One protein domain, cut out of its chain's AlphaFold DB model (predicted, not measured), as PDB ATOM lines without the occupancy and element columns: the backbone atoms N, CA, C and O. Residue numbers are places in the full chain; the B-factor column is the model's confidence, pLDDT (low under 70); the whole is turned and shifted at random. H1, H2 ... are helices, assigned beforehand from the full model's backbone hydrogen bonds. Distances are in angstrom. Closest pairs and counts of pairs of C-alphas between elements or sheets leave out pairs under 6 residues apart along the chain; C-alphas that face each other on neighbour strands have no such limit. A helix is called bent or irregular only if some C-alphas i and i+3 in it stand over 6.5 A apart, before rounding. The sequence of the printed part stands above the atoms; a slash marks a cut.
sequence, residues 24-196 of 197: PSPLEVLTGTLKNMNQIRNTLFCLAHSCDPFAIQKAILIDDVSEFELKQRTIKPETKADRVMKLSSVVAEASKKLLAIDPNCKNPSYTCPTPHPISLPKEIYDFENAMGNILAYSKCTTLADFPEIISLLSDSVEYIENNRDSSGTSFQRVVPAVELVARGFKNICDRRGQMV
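AT A GLANCE: This is residues 24 to 196 of the 197 residues of an uncharacterized protein of Musca domestica (UniProt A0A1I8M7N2). Look for two groups of three long helices packed on each other, partly crossed: H7 with H5 and H6 at its sides, and H1, H2 and H3 as an up-and-down bundle, each helix running against the one before it. A loop, residues 107 to 121, passes round one end from the short H4 to H5. The printed part has 173 residues with seven named helices, H1 to H7 in chain order, and no named strand: all helix. It is compact, with a radius of gyration of the C-alphas of 16.4 A and spans of 51 by 44 by 29 A.

IN THESE COORDINATES: Find C-alpha 170 at (-46.382, -35.734, -47.195); from there H7, residues 170 to 195, runs 38.6 A to C-alpha 195 at (-26.812, -4.155, -36.656), with a kink of 29 degrees near residue 177. H7 is only just irregular, C-alphas 173 and 176 being 6.8 A apart. Before it come H6, residues 143 to 162, 29.3 A, irregular with C-alphas 144 and 147 7.5 A apart, and H5, residues 122 to 138, 24.4 A. Go back to C-alpha 26 at (-49.869, -14.390, -31.001) for H1, residues 26 to 47, 31.1 A. H2, residues 55 to 71, spans 24.6 A, H3, residues 80 to 101, 31.9 A, and H4, residues 103 to 106, 5.9 A.

HOW THE PARTS SIT: Start at H7, which touches H5 at a shallow tilt of 27 degrees, the same way, the closest C-alphas being those of Ile 134 and Ala 182, 4.6 A apart. H6 and H7 form a helical hairpin at 23 degrees, closest at Ser 156 and Ala 177, C-alphas 4.8 A apart. With residues 170 to 174 alone H7 touches H2, about perpendicular at 74 degrees; the C-alphas of Asp 64 and Ser 170 are closest, 5.0 A apart. H6 touches H3 about perpendicular at 75 degrees, closest at the C-alphas of Lys 80 and Ser 154, 5.1 A. H1 and H3 touch at a shallow tilt of 30 degrees, the same way, closest at the C-alphas of Thr 33 and Ser 88, 5.0 A. H2 and H3 form a helical hairpin at 18 degrees, closest at the C-alphas of Ser 66 and Val 90, 5.9 A. H5 touches H1 with the C-alphas of Arg 41 and Glu 128 closest, 5.8 A, at 37 degrees, only just steep. H4 touches H1, closest at the C-alphas of Cys 46 and Cys 105, 5.5 A. H1 and H7 are apart. In H1, H2, H3 and H5 every O i to N i+4 pair is within hydrogen-bond range, in H6 14 of 16 and in H7 20 of 22; H4 is too short for such a pair.

THE WHOLE: Look from Thr 114 to Met 195 for the two C-alphas farthest apart, 52.2 A. The printed part has no cut, and the link from H4 to H5 is long. The mean pLDDT of the printed part is 89.9; it is under 70 at residues 24, 115, 117 and 194 to 196.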
ATOM      1  N   PRO A  24     -55.665 -17.024 -27.645       64.44
ATOM      2  CA  PRO A  24     -54.290 -17.025 -27.184       64.44
ATOM      3  C   PRO A  24     -53.535 -15.905 -27.889       64.44
ATOM      4  O   PRO A  24     -53.739 -15.646 -29.081       64.44
ATOM      5  N   SER A  25     -52.684 -15.210 -27.140       76.69
ATOM      6  CA  SER A  25     -51.872 -14.146 -27.712       76.69
ATOM      7  C   SER A  25     -51.029 -14.711 -28.864       76.69
ATOM      8  O   SER A  25     -50.608 -15.872 -28.814       76.69
ATOM      9  N   PRO A  26     -50.716 -13.919 -29.904       72.75
ATOM     10  CA  PRO A  26     -49.869 -14.390 -31.001       72.75
ATOM     11  C   PRO A  26     -48.536 -14.991 -30.523       72.75
ATOM     12  O   PRO A  26     -48.032 -15.942 -31.118       72.75
ATOM     13  N   LEU A  27     -47.990 -14.472 -29.413       77.25
ATOM     14  CA  LEU A  27     -46.794 -14.988 -28.741       77.25
ATOM     15  C   LEU A  27     -46.988 -16.392 -28.171       77.25
ATOM     16  O   LEU A  27     -46.114 -17.242 -28.350       77.25
ATOM     17  N   GLU A  28     -48.118 -16.656 -27.523       84.12
ATOM     18  CA  GLU A  28     -48.460 -17.994 -27.034       84.12
ATOM     19  C   GLU A  28     -48.660 -18.974 -28.191       84.12
ATOM     20  O   GLU A  28     -48.147 -20.092 -28.125       84.12
ATOM     21  N   VAL A  29     -49.317 -18.547 -29.276       85.56
ATOM     22  CA  VAL A  29     -49.497 -19.369 -30.486       85.56
ATOM     23  C   VAL A  29     -48.144 -19.739 -31.095       85.56
ATOM     24  O   VAL A  29     -47.881 -20.917 -31.342       85.56
ATOM     25  N   LEU A  30     -47.242 -18.767 -31.278       86.12
ATOM     26  CA  LEU A  30     -45.913 -19.030 -31.834       86.12
ATOM     27  C   LEU A  30     -45.084 -19.937 -30.918       86.12
ATOM     28  O   LEU A  30     -44.496 -20.915 -31.378       86.12
ATOM     29  N   THR A  31     -45.044 -19.632 -29.621       88.00
ATOM     30  CA  THR A  31     -44.261 -20.403 -28.645       88.00
ATOM     31  C   THR A  31     -44.770 -21.840 -28.551       88.00
ATOM     32  O   THR A  31     -43.976 -22.782 -28.547       88.00
ATOM     33  N   GLY A  32     -46.093 -22.022 -28.533       90.88
ATOM     34  CA  GLY A  32     -46.735 -23.333 -28.575       90.88
ATOM     35  C   GLY A  32     -46.408 -24.090 -29.860       90.88
ATOM     36  O   GLY A  32     -46.033 -25.260 -29.799       90.88
ATOM     37  N   THR A  33     -46.454 -23.409 -31.007       92.88
ATOM     38  CA  THR A  33     -46.098 -23.991 -32.309       92.88
ATOM     39  C   THR A  33     -44.652 -24.481 -32.313       92.88
ATOM     40  O   THR A  33     -44.411 -25.654 -32.578       92.88
ATOM     41  N   LEU A  34     -43.689 -23.637 -31.928       93.06
ATOM     42  CA  LEU A  34     -42.267 -24.003 -31.874       93.06
ATOM     43  C   LEU A  34     -41.997 -25.154 -30.896       93.06
ATOM     44  O   LEU A  34     -41.219 -26.060 -31.197       93.06
ATOM     45  N   LYS A  35     -42.662 -25.160 -29.734       94.38
ATOM     46  CA  LYS A  35     -42.563 -26.262 -28.769       94.38
ATOM     47  C   LYS A  35     -43.054 -27.578 -29.370       94.38
ATOM     48  O   LYS A  35     -42.377 -28.595 -29.227       94.38
ATOM     49  N   ASN A  36     -44.199 -27.560 -30.047       95.50
ATOM     50  CA  ASN A  36     -44.755 -28.748 -30.685       95.50
ATOM     51  C   ASN A  36     -43.896 -29.204 -31.874       95.50
ATOM     52  O   ASN A  36     -43.658 -30.397 -31.998       95.50
ATOM     53  N   MET A  37     -43.322 -28.296 -32.673       94.62
ATOM     54  CA  MET A  37     -42.343 -28.656 -33.714       94.62
ATOM     55  C   MET A  37     -41.113 -29.357 -33.123       94.62
ATOM     56  O   MET A  37     -40.668 -30.378 -33.640       94.62
ATOM     57  N   ASN A  38     -40.587 -28.865 -31.996       94.12
ATOM     58  CA  ASN A  38     -39.493 -29.537 -31.292       94.12
ATOM     59  C   ASN A  38     -39.902 -30.924 -30.770       94.12
ATOM     60  O   ASN A  38     -39.108 -31.860 -30.820       94.12
ATOM     61  N   GLN A  39     -41.137 -31.076 -30.285       94.75
ATOM     62  CA  GLN A  39     -41.655 -32.372 -29.849       94.75
ATOM     63  C   GLN A  39     -41.815 -33.342 -31.024       94.75
ATOM     64  O   GLN A  39     -41.410 -34.494 -30.888       94.75
ATOM     65  N   ILE A  40     -42.351 -32.894 -32.165       94.56
ATOM     66  CA  ILE A  40     -42.422 -33.677 -33.409       94.56
ATOM     67  C   ILE A  40     -41.022 -34.166 -33.772       94.56
ATOM     68  O   ILE A  40     -40.827 -35.372 -33.891       94.56
ATOM     69  N   ARG A  41     -40.046 -33.248 -33.822       92.69
ATOM     70  CA  ARG A  41     -38.653 -33.567 -34.142       92.69
ATOM     71  C   ARG A  41     -38.079 -34.666 -33.243       92.69
ATOM     72  O   ARG A  41     -37.603 -35.703 -33.684       92.69
ATOM     73  N   ASN A  42     -38.161 -34.466 -31.931       92.25
ATOM     74  CA  ASN A  42     -37.615 -35.432 -30.976       92.25
ATOM     75  C   ASN A  42     -38.351 -36.780 -31.023       92.25
ATOM     76  O   ASN A  42     -37.744 -37.824 -30.789       92.25
ATOM     77  N   THR A  43     -39.650 -36.761 -31.328       93.25
ATOM     78  CA  THR A  43     -40.449 -37.982 -31.453       93.25
ATOM     79  C   THR A  43     -40.047 -38.759 -32.704       93.25
ATOM     80  O   THR A  43     -39.822 -39.956 -32.593       93.25
ATOM     81  N   LEU A  44     -39.874 -38.108 -33.858       91.56
ATOM     82  CA  LEU A  44     -39.441 -38.767 -35.098       91.56
ATOM     83  C   LEU A  44     -38.079 -39.462 -34.940       91.56
ATOM     84  O   LEU A  44     -37.967 -40.640 -35.285       91.56
ATOM     85  N   PHE A  45     -37.092 -38.795 -34.326       88.31
ATOM     86  CA  PHE A  45     -35.809 -39.428 -33.988       88.31
ATOM     87  C   PHE A  45     -35.974 -40.659 -33.097       88.31
ATOM     88  O   PHE A  45     -35.368 -41.698 -33.351       88.31
ATOM     89  N   CYS A  46     -36.803 -40.568 -32.057       90.62
ATOM     90  CA  CYS A  46     -37.034 -41.701 -31.167       90.62
ATOM     91  C   CYS A  46     -37.750 -42.865 -31.875       90.62
ATOM     92  O   CYS A  46     -37.404 -44.024 -31.653       90.62
ATOM     93  N   LEU A  47     -38.701 -42.581 -32.771       90.62
ATOM     94  CA  LEU A  47     -39.437 -43.614 -33.506       90.62
ATOM     95  C   LEU A  47     -38.532 -44.443 -34.427       90.62
ATOM     96  O   LEU A  47     -38.816 -45.620 -34.639       90.62
ATOM     97  N   ALA A  48     -37.411 -43.888 -34.901       87.62
ATOM     98  CA  ALA A  48     -36.387 -44.645 -35.633       87.62
ATOM     99  C   ALA A  48     -35.725 -45.754 -34.787       87.62
ATOM    100  O   ALA A  48     -35.160 -46.705 -35.328       87.62
ATOM    101  N   HIS A  49     -35.814 -45.636 -33.460       87.25
ATOM    102  CA  HIS A  49     -35.295 -46.582 -32.473       87.25
ATOM    103  C   HIS A  49     -36.410 -47.269 -31.666       87.25
ATOM    104  O   HIS A  49     -36.130 -47.877 -30.627       87.25
ATOM    105  N   SER A  50     -37.666 -47.172 -32.118       86.62
ATOM    106  CA  SER A  50     -38.816 -47.801 -31.469       86.62
ATOM    107  C   SER A  50     -38.775 -49.328 -31.599       86.62
ATOM    108  O   SER A  50     -38.142 -49.895 -32.491       86.62
ATOM    109  N   CYS A  51     -39.476 -50.009 -30.691       87.25
ATOM    110  CA  CYS A  51     -39.727 -51.444 -30.810       87.25
ATOM    111  C   CYS A  51     -40.833 -51.766 -31.826       87.25
ATOM    112  O   CYS A  51     -41.021 -52.932 -32.166       87.25
ATOM    113  N   ASP A  52     -41.588 -50.765 -32.286       89.06
ATOM    114  CA  ASP A  52     -42.629 -50.949 -33.291       89.06
ATOM    115  C   ASP A  52     -42.020 -50.926 -34.706       89.06
ATOM    116  O   ASP A  52     -41.585 -49.865 -35.167       89.06
ATOM    117  N   PRO A  53     -42.026 -52.055 -35.444       88.00
ATOM    118  CA  PRO A  53     -41.477 -52.113 -36.798       88.00
ATOM    119  C   PRO A  53     -42.249 -51.239 -37.802       88.00
ATOM    120  O   PRO A  53     -41.756 -51.010 -38.905       88.00
ATOM    121  N   PHE A  54     -43.444 -50.753 -37.436       92.19
ATOM    122  CA  PHE A  54     -44.284 -49.895 -38.269       92.19
ATOM    123  C   PHE A  54     -44.317 -48.425 -37.822       92.19
ATOM    124  O   PHE A  54     -45.145 -47.647 -38.308       92.19
ATOM    125  N   ALA A  55     -43.443 -48.026 -36.891       92.38
ATOM    126  CA  ALA A  55     -43.457 -46.690 -36.297       92.38
ATOM    127  C   ALA A  55     -43.353 -45.571 -37.347       92.38
ATOM    128  O   ALA A  55     -44.100 -44.593 -37.305       92.38
ATOM    129  N   ILE A  56     -42.469 -45.741 -38.333       91.94
ATOM    130  CA  ILE A  56     -42.233 -44.738 -39.376       91.94
ATOM    131  C   ILE A  56     -43.391 -44.671 -40.374       91.94
ATOM    132  O   ILE A  56     -43.808 -43.573 -40.734       91.94
ATOM    133  N   GLN A  57     -43.979 -45.805 -40.773       92.38
ATOM    134  CA  GLN A  57     -45.167 -45.778 -41.636       92.38
ATOM    135  C   GLN A  57     -46.340 -45.076 -40.939       92.38
ATOM    136  O   GLN A  57     -47.041 -44.287 -41.565       92.38
ATOM    137  N   LYS A  58     -46.531 -45.303 -39.632       95.06
ATOM    138  CA  LYS A  58     -47.550 -44.595 -38.840       95.06
ATOM    139  C   LYS A  58     -47.282 -43.090 -38.771       95.06
ATOM    140  O   LYS A  58     -48.227 -42.311 -38.861       95.06
ATOM    141  N   ALA A  59     -46.018 -42.683 -38.647       94.69
ATOM    142  CA  ALA A  59     -45.636 -41.274 -38.661       94.69
ATOM    143  C   ALA A  59     -45.960 -40.601 -40.005       94.69
ATOM    144  O   ALA A  59     -46.533 -39.515 -40.008       94.69
ATOM    145  N   ILE A  60     -45.679 -41.269 -41.129       94.19
ATOM    146  CA  ILE A  60     -46.028 -40.778 -42.474       94.19
ATOM    147  C   ILE A  60     -47.545 -40.614 -42.626       94.19
ATOM    148  O   ILE A  60     -47.998 -39.584 -43.106       94.19
ATOM    149  N   LEU A  61     -48.346 -41.577 -42.155       95.38
ATOM    150  CA  LEU A  61     -49.811 -41.467 -42.211       95.38
ATOM    151  C   LEU A  61     -50.351 -40.289 -41.388       95.38
ATOM    152  O   LEU A  61     -51.355 -39.684 -41.759       95.38
ATOM    153  N   ILE A  62     -49.712 -39.967 -40.260       96.38
ATOM    154  CA  ILE A  62     -50.073 -38.782 -39.473       96.38
ATOM    155  C   ILE A  62     -49.727 -37.509 -40.243       96.38
ATOM    156  O   ILE A  62     -50.566 -36.612 -40.290       96.38
ATOM    157  N   ASP A  63     -48.549 -37.445 -40.865       94.44
ATOM    158  CA  ASP A  63     -48.138 -36.289 -41.667       94.44
ATOM    159  C   ASP A  63     -49.034 -36.102 -42.906       94.44
ATOM    160  O   ASP A  63     -49.426 -34.979 -43.211       94.44
ATOM    161  N   ASP A  64     -49.495 -37.187 -43.542       94.75
ATOM    162  CA  ASP A  64     -50.464 -37.136 -44.650       94.75
ATOM    163  C   ASP A  64     -51.792 -36.499 -44.215       94.75
ATOM    164  O   ASP A  64     -52.360 -35.660 -44.921       94.75
ATOM    165  N   VAL A  65     -52.291 -36.870 -43.032       95.31
ATOM    166  CA  VAL A  65     -53.503 -36.268 -42.456       95.31
ATOM    167  C   VAL A  65     -53.263 -34.799 -42.110       95.31
ATOM    168  O   VAL A  65     -54.116 -33.959 -42.390       95.31
ATOM    169  N   SER A  66     -52.105 -34.468 -41.543       96.12
ATOM    170  CA  SER A  66     -51.738 -33.090 -41.213       96.12
ATOM    171  C   SER A  66     -51.603 -32.203 -42.453       96.12
ATOM    172  O   SER A  66     -52.129 -31.092 -42.464       96.12
ATOM    173  N   GLU A  67     -50.977 -32.685 -43.526       95.94
ATOM    174  CA  GLU A  67     -50.923 -31.982 -44.809       95.94
ATOM    175  C   GLU A  67     -52.333 -31.779 -45.377       95.94
ATOM    176  O   GLU A  67     -52.670 -30.682 -45.826       95.94
ATOM    177  N   PHE A  68     -53.180 -32.811 -45.334       94.56
ATOM    178  CA  PHE A  68     -54.561 -32.707 -45.790       94.56
ATOM    179  C   PHE A  68     -55.340 -31.636 -45.017       94.56
ATOM    180  O   PHE A  68     -56.016 -30.816 -45.640       94.56
ATOM    181  N   GLU A  69     -55.221 -31.606 -43.686       94.00
ATOM    182  CA  GLU A  69     -55.814 -30.574 -42.826       94.00
ATOM    183  C   GLU A  69     -55.269 -29.177 -43.168       94.00
ATOM    184  O   GLU A  69     -56.040 -28.220 -43.273       94.00
ATOM    185  N   LEU A  70     -53.963 -29.052 -43.434       94.50
ATOM    186  CA  LEU A  70     -53.355 -27.799 -43.889       94.50
ATOM    187  C   LEU A  70     -53.859 -27.358 -45.266       94.50
ATOM    188  O   LEU A  70     -53.973 -26.161 -45.510       94.50
ATOM    189  N   LYS A  71     -54.220 -28.278 -46.161       94.12
ATOM    190  CA  LYS A  71     -54.772 -27.941 -47.483       94.12
ATOM    191  C   LYS A  71     -56.242 -27.510 -47.446       94.12
ATOM    192  O   LYS A  71     -56.708 -26.899 -48.409       94.12
ATOM    193  N   GLN A  72     -56.978 -27.785 -46.365       91.06
ATOM    194  CA  GLN A  72     -58.391 -27.406 -46.252       91.06
ATOM    195  C   GLN A  72     -58.560 -25.890 -46.174       91.06
ATOM    196  O   GLN A  72     -58.199 -25.274 -45.176       91.06
ATOM    197  N   ARG A  73     -59.154 -25.275 -47.197       84.62
ATOM    198  CA  ARG A  73     -59.459 -23.837 -47.187       84.62
ATOM    199  C   ARG A  73     -60.860 -23.586 -46.670       84.62
ATOM    200  O   ARG A  73     -61.789 -24.338 -46.970       84.62
ATOM    201  N   THR A  74     -61.034 -22.483 -45.952       79.75
ATOM    202  CA  THR A  74     -62.386 -22.014 -45.635       79.75
ATOM    203  C   THR A  74     -63.022 -21.341 -46.858       79.75
ATOM    204  O   THR A  74     -62.342 -20.926 -47.793       79.75
ATOM    205  N   ILE A  75     -64.354 -21.215 -46.862       78.31
ATOM    206  CA  ILE A  75     -65.091 -20.525 -47.939       78.31
ATOM    207  C   ILE A  75     -64.734 -19.025 -47.983       78.31
ATOM    208  O   ILE A  75     -64.888 -18.370 -49.014       78.31
ATOM    209  N   LYS A  76     -64.263 -18.464 -46.863       84.12
ATOM    210  CA  LYS A  76     -63.859 -17.062 -46.758       84.12
ATOM    211  C   LYS A  76     -62.348 -16.930 -46.982       84.12
ATOM    212  O   LYS A  76     -61.605 -17.842 -46.627       84.12
ATOM    213  N   PRO A  77     -61.868 -15.797 -47.523       85.38
ATOM    214  CA  PRO A  77     -60.435 -15.529 -47.576       85.38
ATOM    215  C   PRO A  77     -59.814 -15.581 -46.173       85.38
ATOM    216  O   PRO A  77     -60.250 -14.856 -45.281       85.38
ATOM    217  N   GLU A  78     -58.808 -16.436 -45.988       87.88
ATOM    218  CA  GLU A  78     -58.073 -16.572 -44.727       87.88
ATOM    219  C   GLU A  78     -57.038 -15.452 -44.582       87.88
ATOM    220  O   GLU A  78     -56.282 -15.143 -45.514       87.88
ATOM    221  N   THR A  79     -56.976 -14.851 -43.396       91.31
ATOM    222  CA  THR A  79     -55.916 -13.907 -43.038       91.31
ATOM    223  C   THR A  79     -54.610 -14.645 -42.726       91.31
ATOM    224  O   THR A  79     -54.571 -15.870 -42.588       91.31
ATOM    225  N   LYS A  80     -53.505 -13.901 -42.576       91.06
ATOM    226  CA  LYS A  80     -52.230 -14.486 -42.128       91.06
ATOM    227  C   LYS A  80     -52.340 -15.109 -40.736       91.06
ATOM    228  O   LYS A  80     -51.788 -16.173 -40.488       91.06
ATOM    229  N   ALA A  81     -53.091 -14.464 -39.842       88.31
ATOM    230  CA  ALA A  81     -53.324 -14.975 -38.499       88.31
ATOM    231  C   ALA A  81     -54.114 -16.293 -38.529       88.31
ATOM    232  O   ALA A  81     -53.742 -17.226 -37.822       88.31
ATOM    233  N   ASP A  82     -55.134 -16.400 -39.389       90.81
ATOM    234  CA  ASP A  82     -55.926 -17.629 -39.537       90.81
ATOM    235  C   ASP A  82     -55.053 -18.810 -39.968       90.81
ATOM    236  O   ASP A  82     -55.098 -19.874 -39.347       90.81
ATOM    237  N   ARG A  83     -54.173 -18.601 -40.957       93.00
ATOM    238  CA  ARG A  83     -53.223 -19.630 -41.407       93.00
ATOM    239  C   ARG A  83     -52.250 -20.054 -40.311       93.00
ATOM    240  O   ARG A  83     -51.984 -21.244 -40.162       93.00
ATOM    241  N   VAL A  84     -51.748 -19.117 -39.505       92.81
ATOM    242  CA  VAL A  84     -50.864 -19.458 -38.378       92.81
ATOM    243  C   VAL A  84     -51.611 -20.207 -37.275       92.81
ATOM    244  O   VAL A  84     -51.072 -21.169 -36.729       92.81
ATOM    245  N   MET A  85     -52.853 -19.833 -36.957       92.25
ATOM    246  CA  MET A  85     -53.675 -20.576 -35.992       92.25
ATOM    247  C   MET A  85     -53.950 -22.002 -36.475       92.25
ATOM    248  O   MET A  85     -53.819 -22.955 -35.707       92.25
ATOM    249  N   LYS A  86     -54.268 -22.153 -37.761       93.62
ATOM    250  CA  LYS A  86     -54.438 -23.448 -38.417       93.62
ATOM    251  C   LYS A  86     -53.166 -24.292 -38.327       93.62
ATOM    252  O   LYS A  86     -53.233 -25.419 -37.844       93.62
ATOM    253  N   LEU A  87     -52.003 -23.730 -38.672       95.38
ATOM    254  CA  LEU A  87     -50.706 -24.394 -38.505       95.38
ATOM    255  C   LEU A  87     -50.470 -24.832 -37.059       95.38
ATOM    256  O   LEU A  87     -50.139 -25.989 -36.815       95.38
ATOM    257  N   SER A  88     -50.680 -23.931 -36.097       95.38
ATOM    258  CA  SER A  88     -50.504 -24.223 -34.674       95.38
ATOM    259  C   SER A  88     -51.395 -25.377 -34.214       95.38
ATOM    260  O   SER A  88     -50.945 -26.212 -33.429       95.38
ATOM    261  N   SER A  89     -52.645 -25.427 -34.684       95.19
ATOM    262  CA  SER A  89     -53.589 -26.499 -34.362       95.19
ATOM    263  C   SER A  89     -53.142 -27.835 -34.951       95.19
ATOM    264  O   SER A  89     -53.085 -28.832 -34.233       95.19
ATOM    265  N   VAL A  90     -52.780 -27.853 -36.238       96.50
ATOM    266  CA  VAL A  90     -52.334 -29.073 -36.925       96.50
ATOM    267  C   VAL A  90     -51.054 -29.613 -36.292       96.50
ATOM    268  O   VAL A  90     -50.978 -30.795 -35.970       96.50
ATOM    269  N   VAL A  91     -50.067 -28.753 -36.037       96.31
ATOM    270  CA  VAL A  91     -48.790 -29.136 -35.416       96.31
ATOM    271  C   VAL A  91     -48.996 -29.656 -33.986       96.31
ATOM    272  O   VAL A  91     -48.345 -30.620 -33.580       96.31
ATOM    273  N   ALA A  92     -49.912 -29.063 -33.213       96.69
ATOM    274  CA  ALA A  92     -50.247 -29.557 -31.878       96.69
ATOM    275  C   ALA A  92     -50.857 -30.968 -31.918       96.69
ATOM    276  O   ALA A  92     -50.443 -31.847 -31.157       96.69
ATOM    277  N   GLU A  93     -51.806 -31.203 -32.823       97.31
ATOM    278  CA  GLU A  93     -52.452 -32.507 -32.955       97.31
ATOM    279  C   GLU A  93     -51.497 -33.562 -33.535       97.31
ATOM    280  O   GLU A  93     -51.434 -34.681 -33.021       97.31
ATOM    281  N   ALA A  94     -50.683 -33.205 -34.533       96.62
ATOM    282  CA  ALA A  94     -49.640 -34.067 -35.086       96.62
ATOM    283  C   ALA A  94     -48.643 -34.498 -34.004       96.62
ATOM    284  O   ALA A  94     -48.369 -35.688 -33.845       96.62
ATOM    285  N   SER A  95     -48.168 -33.551 -33.189       96.56
ATOM    286  CA  SER A  95     -47.271 -33.838 -32.068       96.56
ATOM    287  C   SER A  95     -47.871 -34.847 -31.088       96.56
ATOM    288  O   SER A  95     -47.160 -35.732 -30.608       96.56
ATOM    289  N   LYS A  96     -49.165 -34.725 -30.777       96.62
ATOM    290  CA  LYS A  96     -49.868 -35.644 -29.878       96.62
ATOM    291  C   LYS A  96     -50.014 -37.036 -30.497       96.62
ATOM    292  O   LYS A  96     -49.760 -38.026 -29.813       96.62
ATOM    293  N   LYS A  97     -50.403 -37.115 -31.774       96.94
ATOM    294  CA  LYS A  97     -50.572 -38.378 -32.509       96.94
ATOM    295  C   LYS A  97     -49.242 -39.120 -32.677       96.94
ATOM    296  O   LYS A  97     -49.199 -40.322 -32.439       96.94
ATOM    297  N   LEU A  98     -48.157 -38.415 -33.004       95.62
ATOM    298  CA  LEU A  98     -46.822 -39.014 -33.124       95.62
ATOM    299  C   LEU A  98     -46.355 -39.613 -31.797       95.62
ATOM    300  O   LEU A  98     -45.893 -40.750 -31.761       95.62
ATOM    301  N   LEU A  99     -46.538 -38.888 -30.689       94.75
ATOM    302  CA  LEU A  99     -46.174 -39.385 -29.362       94.75
ATOM    303  C   LEU A  99     -47.007 -40.606 -28.934       94.75
ATOM    304  O   LEU A  99     -46.567 -41.398 -28.105       94.75
ATOM    305  N   ALA A 100     -48.212 -40.761 -29.485       95.88
ATOM    306  CA  ALA A 100     -49.065 -41.914 -29.230       95.88
ATOM    307  C   ALA A 100     -48.627 -43.180 -29.989       95.88
ATOM    308  O   ALA A 100     -49.076 -44.261 -29.616       95.88
ATOM    309  N   ILE A 101     -47.761 -43.072 -31.011       94.56
ATOM    310  CA  ILE A 101     -47.183 -44.246 -31.690       94.56
ATOM    311  C   ILE A 101     -46.335 -45.049 -30.700       94.56
ATOM    312  O   ILE A 101     -46.535 -46.252 -30.558       94.56
ATOM    313  N   ASP A 102     -45.423 -44.374 -29.996       92.25
ATOM    314  CA  ASP A 102     -44.602 -44.967 -28.942       92.25
ATOM    315  C   ASP A 102     -44.494 -43.997 -27.751       92.25
ATOM    316  O   ASP A 102     -43.716 -43.038 -27.785       92.25
ATOM    317  N   PRO A 103     -45.249 -44.236 -26.661       90.44
ATOM    318  CA  PRO A 103     -45.212 -43.387 -25.474       90.44
ATOM    319  C   PRO A 103     -43.836 -43.296 -24.799       90.44
ATOM    320  O   PRO A 103     -43.609 -42.354 -24.034       90.44
ATOM    321  N   ASN A 104     -42.916 -44.233 -25.065       91.19
ATOM    322  CA  ASN A 104     -41.552 -44.168 -24.539       91.19
ATOM    323  C   ASN A 104     -40.763 -43.001 -25.145       91.19
ATOM    324  O   ASN A 104     -39.865 -42.472 -24.492       91.19
ATOM    325  N   CYS A 105     -41.179 -42.504 -26.315       90.19
ATOM    326  CA  CYS A 105     -40.612 -41.317 -26.953       90.19
ATOM    327  C   CYS A 105     -40.919 -39.996 -26.236       90.19
ATOM    328  O   CYS A 105     -40.455 -38.936 -26.659       90.19
ATOM    329  N   LYS A 106     -41.613 -40.036 -25.088       88.50
ATOM    330  CA  LYS A 106     -41.559 -38.942 -24.102       88.50
ATOM    331  C   LYS A 106     -40.132 -38.691 -23.619       88.50
ATOM    332  O   LYS A 106     -39.802 -37.553 -23.295       88.50
ATOM    333  N   ASN A 107     -39.310 -39.739 -23.559       86.44
ATOM    334  CA  ASN A 107     -37.873 -39.635 -23.374       86.44
ATOM    335  C   ASN A 107     -37.190 -39.684 -24.756       86.44
ATOM    336  O   ASN A 107     -37.147 -40.756 -25.358       86.44
ATOM    337  N   PRO A 108     -36.612 -38.574 -25.254       77.81
ATOM    338  CA  PRO A 108     -35.938 -38.541 -26.556       77.81
ATOM    339  C   PRO A 108     -34.730 -39.481 -26.650       77.81
ATOM    340  O   PRO A 108     -34.268 -39.776 -27.745       77.81
ATOM    341  N   SER A 109     -34.189 -39.919 -25.509       83.94
ATOM    342  CA  SER A 109     -33.053 -40.843 -25.426       83.94
ATOM    343  C   SER A 109     -33.476 -42.306 -25.289       83.94
ATOM    344  O   SER A 109     -32.628 -43.163 -25.050       83.94
ATOM    345  N   TYR A 110     -34.774 -42.606 -25.383       84.44
ATOM    346  CA  TYR A 110     -35.240 -43.984 -25.388       84.44
ATOM    347  C   TYR A 110     -34.667 -44.739 -26.593       84.44
ATOM    348  O   TYR A 110     -34.603 -44.232 -27.710       84.44
ATOM    349  N   THR A 111     -34.239 -45.971 -26.354       82.75
ATOM    350  CA  THR A 111     -33.807 -46.904 -27.390       82.75
ATOM    351  C   THR A 111     -34.417 -48.253 -27.059       82.75
ATOM    352  O   THR A 111     -34.318 -48.710 -25.917       82.75
ATOM    353  N   CYS A 112     -35.058 -48.887 -28.039       84.31
ATOM    354  CA  CYS A 112     -35.615 -50.217 -27.850       84.31
ATOM    355  C   CYS A 112     -34.509 -51.218 -27.455       84.31
ATOM    356  O   CYS A 112     -33.487 -51.277 -28.140       84.31
ATOM    357  N   PRO A 113     -34.699 -52.046 -26.406       84.44
ATOM    358  CA  PRO A 113     -33.731 -53.079 -26.018       84.44
ATOM    359  C   PRO A 113     -33.447 -54.107 -27.123       84.44
ATOM    360  O   PRO A 113     -32.349 -54.653 -27.204       84.44
ATOM    361  N   THR A 114     -34.435 -54.361 -27.982       82.25
ATOM    362  CA  THR A 114     -34.338 -55.225 -29.165       82.25
ATOM    363  C   THR A 114     -34.729 -54.414 -30.398       82.25
ATOM    364  O   THR A 114     -35.864 -54.525 -30.869       82.25
ATOM    365  N   PRO A 115     -33.846 -53.528 -30.885       69.12
ATOM    366  CA  PRO A 115     -34.217 -52.582 -31.918       69.12
ATOM    367  C   PRO A 115     -34.489 -53.306 -33.233       69.12
ATOM    368  O   PRO A 115     -33.718 -54.165 -33.664       69.12
ATOM    369  N   HIS A 116     -35.563 -52.898 -33.900       70.94
ATOM    370  CA  HIS A 116     -35.724 -53.126 -35.324       70.94
ATOM    371  C   HIS A 116     -35.141 -51.896 -36.020       70.94
ATOM    372  O   HIS A 116     -35.771 -50.844 -35.974       70.94
ATOM    373  N   PRO A 117     -33.923 -51.960 -36.587       65.69
ATOM    374  CA  PRO A 117     -33.340 -50.798 -37.236       65.69
ATOM    375  C   PRO A 117     -34.196 -50.422 -38.448       65.69
ATOM    376  O   PRO A 117     -34.198 -51.123 -39.459       65.69
ATOM    377  N   ILE A 118     -34.929 -49.316 -38.332       74.69
ATOM    378  CA  ILE A 118     -35.677 -48.722 -39.435       74.69
ATOM    379  C   ILE A 118     -34.836 -47.564 -39.960       74.69
ATOM    380  O   ILE A 118     -34.564 -46.600 -39.246       74.69
ATOM    381  N   SER A 119     -34.406 -47.642 -41.219       78.25
ATOM    382  CA  SER A 119     -33.803 -46.487 -41.874       78.25
ATOM    383  C   SER A 119     -34.879 -45.428 -42.088       78.25
ATOM    384  O   SER A 119     -35.849 -45.675 -42.810       78.25
ATOM    385  N   LEU A 120     -34.705 -44.250 -41.491       82.88
ATOM    386  CA  LEU A 120     -35.547 -43.104 -41.813       82.88
ATOM    387  C   LEU A 120     -35.390 -42.755 -43.305       82.88
ATOM    388  O   LEU A 120     -34.256 -42.641 -43.784       82.88
ATOM    389  N   PRO A 121     -36.498 -42.579 -44.045       89.19
ATOM    390  CA  PRO A 121     -36.466 -41.994 -45.377       89.19
ATOM    391  C   PRO A 121     -35.742 -40.644 -45.365       89.19
ATOM    392  O   PRO A 121     -35.802 -39.903 -44.376       89.19
ATOM    393  N   LYS A 122     -35.064 -40.312 -46.470       91.94
ATOM    394  CA  LYS A 122     -34.276 -39.075 -46.603       91.94
ATOM    395  C   LYS A 122     -35.098 -37.838 -46.234       91.94
ATOM    396  O   LYS A 122     -34.586 -36.887 -45.666       91.94
ATOM    397  N   GLU A 123     -36.379 -37.864 -46.535       89.81
ATOM    398  CA  GLU A 123     -37.245 -36.694 -46.503       89.81
ATOM    399  C   GLU A 123     -37.735 -36.408 -45.090       89.81
ATOM    400  O   GLU A 123     -37.962 -35.253 -44.742       89.81
ATOM    401  N   ILE A 124     -37.757 -37.437 -44.236       91.62
ATOM    402  CA  ILE A 124     -37.879 -37.246 -42.793       91.62
ATOM    403  C   ILE A 124     -36.618 -36.551 -42.268       91.62
ATOM    404  O   ILE A 124     -36.740 -35.563 -41.554       91.62
ATOM    405  N   TYR A 125     -35.411 -36.973 -42.671       91.50
ATOM    406  CA  TYR A 125     -34.179 -36.275 -42.270       91.50
ATOM    407  C   TYR A 125     -34.125 -34.820 -42.753       91.50
ATOM    408  O   TYR A 125     -33.712 -33.937 -42.000       91.50
ATOM    409  N   ASP A 126     -34.532 -34.551 -43.994       93.62
ATOM    410  CA  ASP A 126     -34.585 -33.188 -44.531       93.62
ATOM    411  C   ASP A 126     -35.557 -32.320 -43.712       93.62
ATOM    412  O   ASP A 126     -35.215 -31.206 -43.304       93.62
ATOM    413  N   PHE A 127     -36.738 -32.862 -43.398       93.00
ATOM    414  CA  PHE A 127     -37.744 -32.212 -42.561       93.00
ATOM    415  C   PHE A 127     -37.215 -31.915 -41.150       93.00
ATOM    416  O   PHE A 127     -37.320 -30.790 -40.656       93.00
ATOM    417  N   GLU A 128     -36.572 -32.898 -40.518       91.75
ATOM    418  CA  GLU A 128     -35.952 -32.788 -39.194       91.75
ATOM    419  C   GLU A 128     -34.867 -31.709 -39.149       91.75
ATOM    420  O   GLU A 128     -34.792 -30.925 -38.195       91.75
ATOM    421  N   ASN A 129     -34.028 -31.651 -40.185       93.38
ATOM    422  CA  ASN A 129     -32.973 -30.653 -40.320       93.38
ATOM    423  C   ASN A 129     -33.557 -29.249 -40.490       93.38
ATOM    424  O   ASN A 129     -33.110 -28.310 -39.825       93.38
ATOM    425  N   ALA A 130     -34.585 -29.095 -41.328       94.81
ATOM    426  CA  ALA A 130     -35.265 -27.819 -41.515       94.81
ATOM    427  C   ALA A 130     -35.927 -27.335 -40.209       94.81
ATOM    428  O   ALA A 130     -35.726 -26.185 -39.811       94.81
ATOM    429  N   MET A 131     -36.614 -28.218 -39.474       94.56
ATOM    430  CA  MET A 131     -37.143 -27.903 -38.139       94.56
ATOM    431  C   MET A 131     -36.034 -27.544 -37.143       94.56
ATOM    432  O   MET A 131     -36.165 -26.574 -36.396       94.56
ATOM    433  N   GLY A 132     -34.929 -28.293 -37.138       93.06
ATOM    434  CA  GLY A 132     -33.763 -28.010 -36.301       93.06
ATOM    435  C   GLY A 132     -33.209 -26.605 -36.537       93.06
ATOM    436  O   GLY A 132     -32.925 -25.888 -35.577       93.06
ATOM    437  N   ASN A 133     -33.145 -26.172 -37.798       94.69
ATOM    438  CA  ASN A 133     -32.739 -24.816 -38.162       94.69
ATOM    439  C   ASN A 133     -33.725 -23.759 -37.644       94.69
ATOM    440  O   ASN A 133     -33.287 -22.783 -37.038       94.69
ATOM    441  N   ILE A 134     -35.039 -23.961 -37.800       95.06
ATOM    442  CA  ILE A 134     -36.059 -23.046 -37.246       95.06
ATOM    443  C   ILE A 134     -35.866 -22.883 -35.733       95.06
ATOM    444  O   ILE A 134     -35.840 -21.764 -35.225       95.06
ATOM    445  N   LEU A 135     -35.683 -23.990 -35.009       93.69
ATOM    446  CA  LEU A 135     -35.505 -23.990 -33.554       93.69
ATOM    447  C   LEU A 135     -34.175 -23.373 -33.106       93.69
ATOM    448  O   LEU A 135     -34.097 -22.787 -32.026       93.69
ATOM    449  N   ALA A 136     -33.117 -23.516 -33.901       93.31
ATOM    450  CA  ALA A 136     -31.829 -22.895 -33.619       93.31
ATOM    451  C   ALA A 136     -31.903 -21.373 -33.794       93.31
ATOM    452  O   ALA A 136     -31.497 -20.631 -32.899       93.31
ATOM    453  N   TYR A 137     -32.467 -20.915 -34.914       94.00
ATOM    454  CA  TYR A 137     -32.571 -19.496 -35.242       94.00
ATOM    455  C   TYR A 137     -33.665 -18.774 -34.446       94.00
ATOM    456  O   TYR A 137     -33.506 -17.598 -34.139       94.00
ATOM    457  N   SER A 138     -34.733 -19.447 -34.003       90.69
ATOM    458  CA  SER A 138     -35.777 -18.809 -33.179       90.69
ATOM    459  C   SER A 138     -35.232 -18.174 -31.895       90.69
ATOM    460  O   SER A 138     -35.747 -17.151 -31.448       90.69
ATOM    461  N   LYS A 139     -34.127 -18.700 -31.353       89.38
ATOM    462  CA  LYS A 139     -33.433 -18.163 -30.171       89.38
ATOM    463  C   LYS A 139     -32.881 -16.746 -30.358       89.38
ATOM    464  O   LYS A 139     -32.636 -16.071 -29.365       89.38
ATOM    465  N   CYS A 140     -32.659 -16.304 -31.596       88.88
ATOM    466  CA  CYS A 140     -32.169 -14.956 -31.896       88.88
ATOM    467  C   CYS A 140     -33.309 -13.933 -32.063       88.88
ATOM    468  O   CYS A 140     -33.040 -12.735 -32.190       88.88
ATOM    469  N   THR A 141     -34.558 -14.403 -32.171       86.50
ATOM    470  CA  THR A 141     -35.708 -13.569 -32.533       86.50
ATOM    471  C   THR A 141     -36.263 -12.843 -31.310       86.50
ATOM    472  O   THR A 141     -36.074 -13.264 -30.171       86.50
ATOM    473  N   THR A 142     -36.931 -11.718 -31.540       85.75
ATOM    474  CA  THR A 142     -37.520 -10.862 -30.505       85.75
ATOM    475  C   THR A 142     -38.968 -10.538 -30.850       85.75
ATOM    476  O   THR A 142     -39.446 -10.812 -31.951       85.75
ATOM    477  N   LEU A 143     -39.667  -9.877 -29.926       84.94
ATOM    478  CA  LEU A 143     -41.032  -9.397 -30.149       84.94
ATOM    479  C   LEU A 143     -41.153  -8.423 -31.332       84.94
ATOM    480  O   LEU A 143     -42.226  -8.326 -31.914       84.94
ATOM    481  N   ALA A 144     -40.079  -7.730 -31.721       87.25
ATOM    482  CA  ALA A 144     -40.106  -6.847 -32.887       87.25
ATOM    483  C   ALA A 144     -40.213  -7.622 -34.214       87.25
ATOM    484  O   ALA A 144     -40.750  -7.100 -35.187       87.25
ATOM    485  N   ASP A 145     -39.758  -8.880 -34.245       89.50
ATOM    486  CA  ASP A 145     -39.739  -9.716 -35.452       89.50
ATOM    487  C   ASP A 145     -41.070 -10.455 -35.673       89.50
ATOM    488  O   ASP A 145     -41.288 -11.080 -36.710       89.50
ATOM    489  N   PHE A 146     -41.982 -10.396 -34.697       88.38
ATOM    490  CA  PHE A 146     -43.227 -11.163 -34.691       88.38
ATOM    491  C   PHE A 146     -44.086 -11.002 -35.946       88.38
ATOM    492  O   PHE A 146     -44.506 -12.021 -36.493       88.38
ATOM    493  N   PRO A 147     -44.358  -9.779 -36.442       90.06
ATOM    494  CA  PRO A 147     -45.152  -9.606 -37.656       90.06
ATOM    495  C   PRO A 147     -44.543 -10.316 -38.872       90.06
ATOM    496  O   PRO A 147     -45.265 -10.894 -39.684       90.06
ATOM    497  N   GLU A 148     -43.213 -10.315 -38.975       93.06
ATOM    498  CA  GLU A 148     -42.492 -10.994 -40.047       93.06
ATOM    499  C   GLU A 148     -42.543 -12.515 -39.878       93.06
ATOM    500  O   GLU A 148     -42.826 -13.223 -40.841       93.06
ATOM    501  N   ILE A 149     -42.376 -13.025 -38.655       93.00
ATOM    502  CA  ILE A 149     -42.510 -14.459 -38.358       93.00
ATOM    503  C   ILE A 149     -43.921 -14.964 -38.689       93.00
ATOM    504  O   ILE A 149     -44.068 -16.014 -39.312       93.00
ATOM    505  N   ILE A 150     -44.963 -14.211 -38.321       92.25
ATOM    506  CA  ILE A 150     -46.352 -14.536 -38.674       92.25
ATOM    507  C   ILE A 150     -46.531 -14.571 -40.194       92.25
ATOM    508  O   ILE A 150     -47.204 -15.467 -40.701       92.25
ATOM    509  N   SER A 151     -45.905 -13.644 -40.929       94.56
ATOM    510  CA  SER A 151     -45.897 -13.701 -42.393       94.56
ATOM    511  C   SER A 151     -45.237 -14.975 -42.900       94.56
ATOM    512  O   SER A 151     -45.873 -15.707 -43.641       94.56
ATOM    513  N   LEU A 152     -44.017 -15.282 -42.456       95.62
ATOM    514  CA  LEU A 152     -43.265 -16.455 -42.908       95.62
ATOM    515  C   LEU A 152     -44.032 -17.762 -42.684       95.62
ATOM    516  O   LEU A 152     -44.106 -18.606 -43.574       95.62
ATOM    517  N   LEU A 153     -44.626 -17.923 -41.499       95.38
ATOM    518  CA  LEU A 153     -45.440 -19.092 -41.183       95.38
ATOM    519  C   LEU A 153     -46.712 -19.139 -42.035       95.38
ATOM    520  O   LEU A 153     -47.044 -20.196 -42.567       95.38
ATOM    521  N   SER A 154     -47.398 -18.010 -42.223       94.75
ATOM    522  CA  SER A 154     -48.561 -17.935 -43.114       94.75
ATOM    523  C   SER A 154     -48.207 -18.309 -44.553       94.75
ATOM    524  O   SER A 154     -48.917 -19.101 -45.165       94.75
ATOM    525  N   ASP A 155     -47.112 -17.768 -45.080       96.25
ATOM    526  CA  ASP A 155     -46.656 -17.996 -46.452       96.25
ATOM    527  C   ASP A 155     -46.265 -19.477 -46.649       96.25
ATOM    528  O   ASP A 155     -46.487 -20.051 -47.714       96.25
ATOM    529  N   SER A 156     -45.761 -20.142 -45.600       96.38
ATOM    530  CA  SER A 156     -45.508 -21.591 -45.615       96.38
ATOM    531  C   SER A 156     -46.788 -22.431 -45.696       96.38
ATOM    532  O   SER A 156     -46.830 -23.424 -46.421       96.38
ATOM    533  N   VAL A 157     -47.859 -22.018 -45.011       95.94
ATOM    534  CA  VAL A 157     -49.168 -22.683 -45.104       95.94
ATOM    535  C   VAL A 157     -49.764 -22.449 -46.485       95.94
ATOM    536  O   VAL A 157     -50.222 -23.391 -47.123       95.94
ATOM    537  N   GLU A 158     -49.692 -21.217 -46.983       95.12
ATOM    538  CA  GLU A 158     -50.155 -20.873 -48.324       95.12
ATOM    539  C   GLU A 158     -49.403 -21.662 -49.409       95.12
ATOM    540  O   GLU A 158     -50.010 -22.101 -50.388       95.12
ATOM    541  N   TYR A 159     -48.100 -21.902 -49.233       94.88
ATOM    542  CA  TYR A 159     -47.335 -22.788 -50.110       94.88
ATOM    543  C   TYR A 159     -47.947 -24.195 -50.146       94.88
ATOM    544  O   TYR A 159     -48.220 -24.716 -51.228       94.88
ATOM    545  N   ILE A 160     -48.214 -24.796 -48.980       95.12
ATOM    546  CA  ILE A 160     -48.807 -26.141 -48.875       95.12
ATOM    547  C   ILE A 160     -50.212 -26.167 -49.492       95.12
ATOM    548  O   ILE A 160     -50.531 -27.063 -50.271       95.12
ATOM    549  N   GLU A 161     -51.036 -25.157 -49.208       94.25
ATOM    550  CA  GLU A 161     -52.394 -25.008 -49.744       94.25
ATOM    551  C   GLU A 161     -52.429 -24.886 -51.270       94.25
ATOM    552  O   GLU A 161     -53.422 -25.259 -51.900       94.25
ATOM    553  N   ASN A 162     -51.403 -24.282 -51.871       92.38
ATOM    554  CA  ASN A 162     -51.290 -24.096 -53.316       92.38
ATOM    555  C   ASN A 162     -50.540 -25.244 -54.004       92.38
ATOM    556  O   ASN A 162     -50.607 -25.353 -55.233       92.38
ATOM    557  N   ASN A 163     -49.850 -26.104 -53.248       91.00
ATOM    558  CA  ASN A 163     -49.108 -27.223 -53.806       91.00
ATOM    559  C   ASN A 163     -50.064 -28.311 -54.324       91.00
ATOM    560  O   ASN A 163     -50.693 -29.050 -53.558       91.00
ATOM    561  N   ARG A 164     -50.158 -28.399 -55.654       87.88
ATOM    562  CA  ARG A 164     -50.975 -29.387 -56.375       87.88
ATOM    563  C   ARG A 164     -50.267 -30.719 -56.588       87.88
ATOM    564  O   ARG A 164     -50.904 -31.646 -57.081       87.88
ATOM    565  N   ASP A 165     -48.982 -30.802 -56.262       85.75
ATOM    566  CA  ASP A 165     -48.269 -32.065 -56.302       85.75
ATOM    567  C   ASP A 165     -48.886 -33.027 -55.279       85.75
ATOM    568  O   ASP A 165     -49.133 -32.671 -54.123       85.75
ATOM    569  N   SER A 166     -49.188 -34.235 -55.736       83.38
ATOM    570  CA  SER A 166     -49.661 -35.356 -54.924       83.38
ATOM    571  C   SER A 166     -48.718 -36.555 -55.019       83.38
ATOM    572  O   SER A 166     -49.007 -37.612 -54.461       83.38
ATOM    573  N   SER A 167     -47.595 -36.406 -55.725       87.38
ATOM    574  CA  SER A 167     -46.552 -37.414 -55.781       87.38
ATOM    575  C   SER A 167     -45.778 -37.457 -54.463       87.38
ATOM    576  O   SER A 167     -45.707 -36.472 -53.719       87.38
ATOM    577  N   GLY A 168     -45.236 -38.632 -54.150       87.94
ATOM    578  CA  GLY A 168     -44.408 -38.818 -52.966       87.94
ATOM    579  C   GLY A 168     -45.162 -38.903 -51.635       87.94
ATOM    580  O   GLY A 168     -46.378 -39.094 -51.585       87.94
ATOM    581  N   THR A 169     -44.416 -38.779 -50.540       91.00
ATOM    582  CA  THR A 169     -44.935 -38.691 -49.166       91.00
ATOM    583  C   THR A 169     -45.304 -37.250 -48.808       91.00
ATOM    584  O   THR A 169     -44.832 -36.303 -49.435       91.00
ATOM    585  N   SER A 170     -46.135 -37.060 -47.787       91.94
ATOM    586  CA  SER A 170     -46.382 -35.734 -47.195       91.94
ATOM    587  C   SER A 170     -45.092 -35.016 -46.810       91.94
ATOM    588  O   SER A 170     -44.891 -33.890 -47.267       91.94
ATOM    589  N   PHE A 171     -44.157 -35.697 -46.135       92.56
ATOM    590  CA  PHE A 171     -42.836 -35.149 -45.802       92.56
ATOM    591  C   PHE A 171     -42.132 -34.539 -47.024       92.56
ATOM    592  O   PHE A 171     -41.682 -33.395 -46.970       92.56
ATOM    593  N   GLN A 172     -42.106 -35.248 -48.162       93.00
ATOM    594  CA  GLN A 172     -41.538 -34.736 -49.419       93.00
ATOM    595  C   GLN A 172     -42.171 -33.413 -49.865       93.00
ATOM    596  O   GLN A 172     -41.469 -32.514 -50.330       93.00
ATOM    597  N   ARG A 173     -43.489 -33.276 -49.716       93.94
ATOM    598  CA  ARG A 173     -44.245 -32.107 -50.181       93.94
ATOM    599  C   ARG A 173     -44.203 -30.926 -49.217       93.94
ATOM    600  O   ARG A 173     -44.300 -29.784 -49.671       93.94
ATOM    601  N   VAL A 174     -44.061 -31.174 -47.913       94.50
ATOM    602  CA  VAL A 174     -44.031 -30.114 -46.889       94.50
ATOM    603  C   VAL A 174     -42.622 -29.588 -46.612       94.50
ATOM    604  O   VAL A 174     -42.492 -28.426 -46.228       94.50
ATOM    605  N   VAL A 175     -41.564 -30.375 -46.857       95.25
ATOM    606  CA  VAL A 175     -40.159 -29.955 -46.662       95.25
ATOM    607  C   VAL A 175     -39.855 -28.575 -47.266       95.25
ATOM    608  O   VAL A 175     -39.349 -27.728 -46.525       95.25
ATOM    609  N   PRO A 176     -40.213 -28.258 -48.528       95.38
ATOM    610  CA  PRO A 176     -39.937 -26.938 -49.100       95.38
ATOM    611  C   PRO A 176     -40.556 -25.769 -48.315       95.38
ATOM    612  O   PRO A 176     -39.948 -24.700 -48.211       95.38
ATOM    613  N   ALA A 177     -41.745 -25.968 -47.733       96.00
ATOM    614  CA  ALA A 177     -42.411 -24.969 -46.901       96.00
ATOM    615  C   ALA A 177     -41.678 -24.777 -45.566       96.00
ATOM    616  O   ALA A 177     -41.455 -23.645 -45.136       96.00
ATOM    617  N   VAL A 178     -41.233 -25.867 -44.936       95.81
ATOM    618  CA  VAL A 178     -40.451 -25.805 -43.691       95.81
ATOM    619  C   VAL A 178     -39.092 -25.150 -43.932       95.81
ATOM    620  O   VAL A 178     -38.654 -24.311 -43.146       95.81
ATOM    621  N   GLU A 179     -38.433 -25.452 -45.048       96.56
ATOM    622  CA  GLU A 179     -37.184 -24.795 -45.426       96.56
ATOM    623  C   GLU A 179     -37.352 -23.292 -45.687       96.56
ATOM    624  O   GLU A 179     -36.455 -22.507 -45.372       96.56
ATOM    625  N   LEU A 180     -38.488 -22.872 -46.254       95.69
ATOM    626  CA  LEU A 180     -38.812 -21.455 -46.430       95.69
ATOM    627  C   LEU A 180     -38.860 -20.740 -45.077       95.69
ATOM    628  O   LEU A 180     -38.239 -19.686 -44.923       95.69
ATOM    629  N   VAL A 181     -39.501 -21.350 -44.077       96.50
ATOM    630  CA  VAL A 181     -39.523 -20.824 -42.705       96.50
ATOM    631  C   VAL A 181     -38.113 -20.807 -42.112       96.50
ATOM    632  O   VAL A 181     -37.691 -19.783 -41.577       96.50
ATOM    633  N   ALA A 182     -37.342 -21.889 -42.259       96.44
ATOM    634  CA  ALA A 182     -35.972 -21.974 -41.751       96.44
ATOM    635  C   ALA A 182     -35.068 -20.857 -42.300       96.44
ATOM    636  O   ALA A 182     -34.357 -20.199 -41.537       96.44
ATOM    637  N   ARG A 183     -35.129 -20.598 -43.613       96.56
ATOM    638  CA  ARG A 183     -34.401 -19.495 -44.259       96.56
ATOM    639  C   ARG A 183     -34.878 -18.131 -43.763       96.56
ATOM    640  O   ARG A 183     -34.048 -17.267 -43.499       96.56
ATOM    641  N   GLY A 184     -36.184 -17.945 -43.591       95.62
ATOM    642  CA  GLY A 184     -36.747 -16.709 -43.048       95.62
ATOM    643  C   GLY A 184     -36.231 -16.394 -41.641       95.62
ATOM    644  O   GLY A 184     -35.723 -15.300 -41.399       95.62
ATOM    645  N   PHE A 185     -36.260 -17.377 -40.736       94.81
ATOM    646  CA  PHE A 185     -35.695 -17.237 -39.389       94.81
ATOM    647  C   PHE A 185     -34.198 -16.912 -39.421       94.81
ATOM    648  O   PHE A 185     -33.753 -16.007 -38.715       94.81
ATOM    649  N   LYS A 186     -33.423 -17.590 -40.280       95.56
ATOM    650  CA  LYS A 186     -32.002 -17.278 -40.470       95.56
ATOM    651  C   LYS A 186     -31.792 -15.820 -40.897       95.56
ATOM    652  O   LYS A 186     -30.973 -15.126 -40.304       95.56
ATOM    653  N   ASN A 187     -32.551 -15.343 -41.882       95.25
ATOM    654  CA  ASN A 187     -32.427 -13.978 -42.402       95.25
ATOM    655  C   ASN A 187     -32.760 -12.914 -41.344       95.25
ATOM    656  O   ASN A 187     -32.138 -11.849 -41.313       95.25
ATOM    657  N   ILE A 188     -33.726 -13.187 -40.460       93.44
ATOM    658  CA  ILE A 188     -34.015 -12.327 -39.304       93.44
ATOM    659  C   ILE A 188     -32.784 -12.246 -38.386       93.44
ATOM    660  O   ILE A 188     -32.367 -11.143 -38.028       93.44
ATOM    661  N   CYS A 189     -32.155 -13.383 -38.064       91.44
ATOM    662  CA  CYS A 189     -30.947 -13.410 -37.234       91.44
ATOM    663  C   CYS A 189     -29.760 -12.683 -37.871       91.44
ATOM    664  O   CYS A 189     -29.102 -11.886 -37.205       91.44
ATOM    665  N   ASP A 190     -29.482 -12.958 -39.147       91.44
ATOM    666  CA  ASP A 190     -28.320 -12.412 -39.851       91.44
ATOM    667  C   ASP A 190     -28.378 -10.878 -39.907       91.44
ATOM    668  O   ASP A 190     -27.383 -10.211 -39.621       91.44
ATOM    669  N   ARG A 191     -29.559 -10.305 -40.193       88.69
ATOM    670  CA  ARG A 191     -29.759  -8.845 -40.186       88.69
ATOM    671  C   ARG A 191     -29.472  -8.235 -38.820       88.69
ATOM    672  O   ARG A 191     -28.884  -7.163 -38.746       88.69
ATOM    673  N   ARG A 192     -29.848  -8.912 -37.734       75.62
ATOM    674  CA  ARG A 192     -29.558  -8.435 -36.376       75.62
ATOM    675  C   ARG A 192     -28.067  -8.520 -36.052       75.62
ATOM    676  O   ARG A 192     -27.540  -7.590 -35.454       75.62
ATOM    677  N   GLY A 193     -27.377  -9.573 -36.492       70.88
ATOM    678  CA  GLY A 193     -25.920  -9.686 -36.360       70.88
ATOM    679  C   GLY A 193     -25.158  -8.550 -37.055       70.88
ATOM    680  O   GLY A 193     -24.121  -8.122 -36.560       70.88
ATOM    681  N   GLN A 194     -25.706  -8.017 -38.151       61.53
ATOM    682  CA  GLN A 194     -25.153  -6.871 -38.882       61.53
ATOM    683  C   GLN A 194     -25.467  -5.508 -38.243       61.53
ATOM    684  O   GLN A 194     -24.774  -4.544 -38.537       61.53
ATOM    685  N   MET A 195     -26.479  -5.402 -37.372       57.22
ATOM    686  CA  MET A 195     -26.812  -4.155 -36.656       57.22
ATOM    687  C   MET A 195     -26.008  -3.958 -35.360       57.22
ATOM    688  O   MET A 195     -26.121  -2.911 -34.728       57.22
ATOM    689  N   VAL A 196     -25.251  -4.973 -34.929       56.12
ATOM    690  CA  VAL A 196     -24.428  -4.955 -33.702       56.12
ATOM    691  C   VAL A 196     -22.933  -4.752 -34.023       56.12
ATOM    692  O   VAL A 196     -22.117  -4.668 -33.108       56.12
TER     693      VAL A 196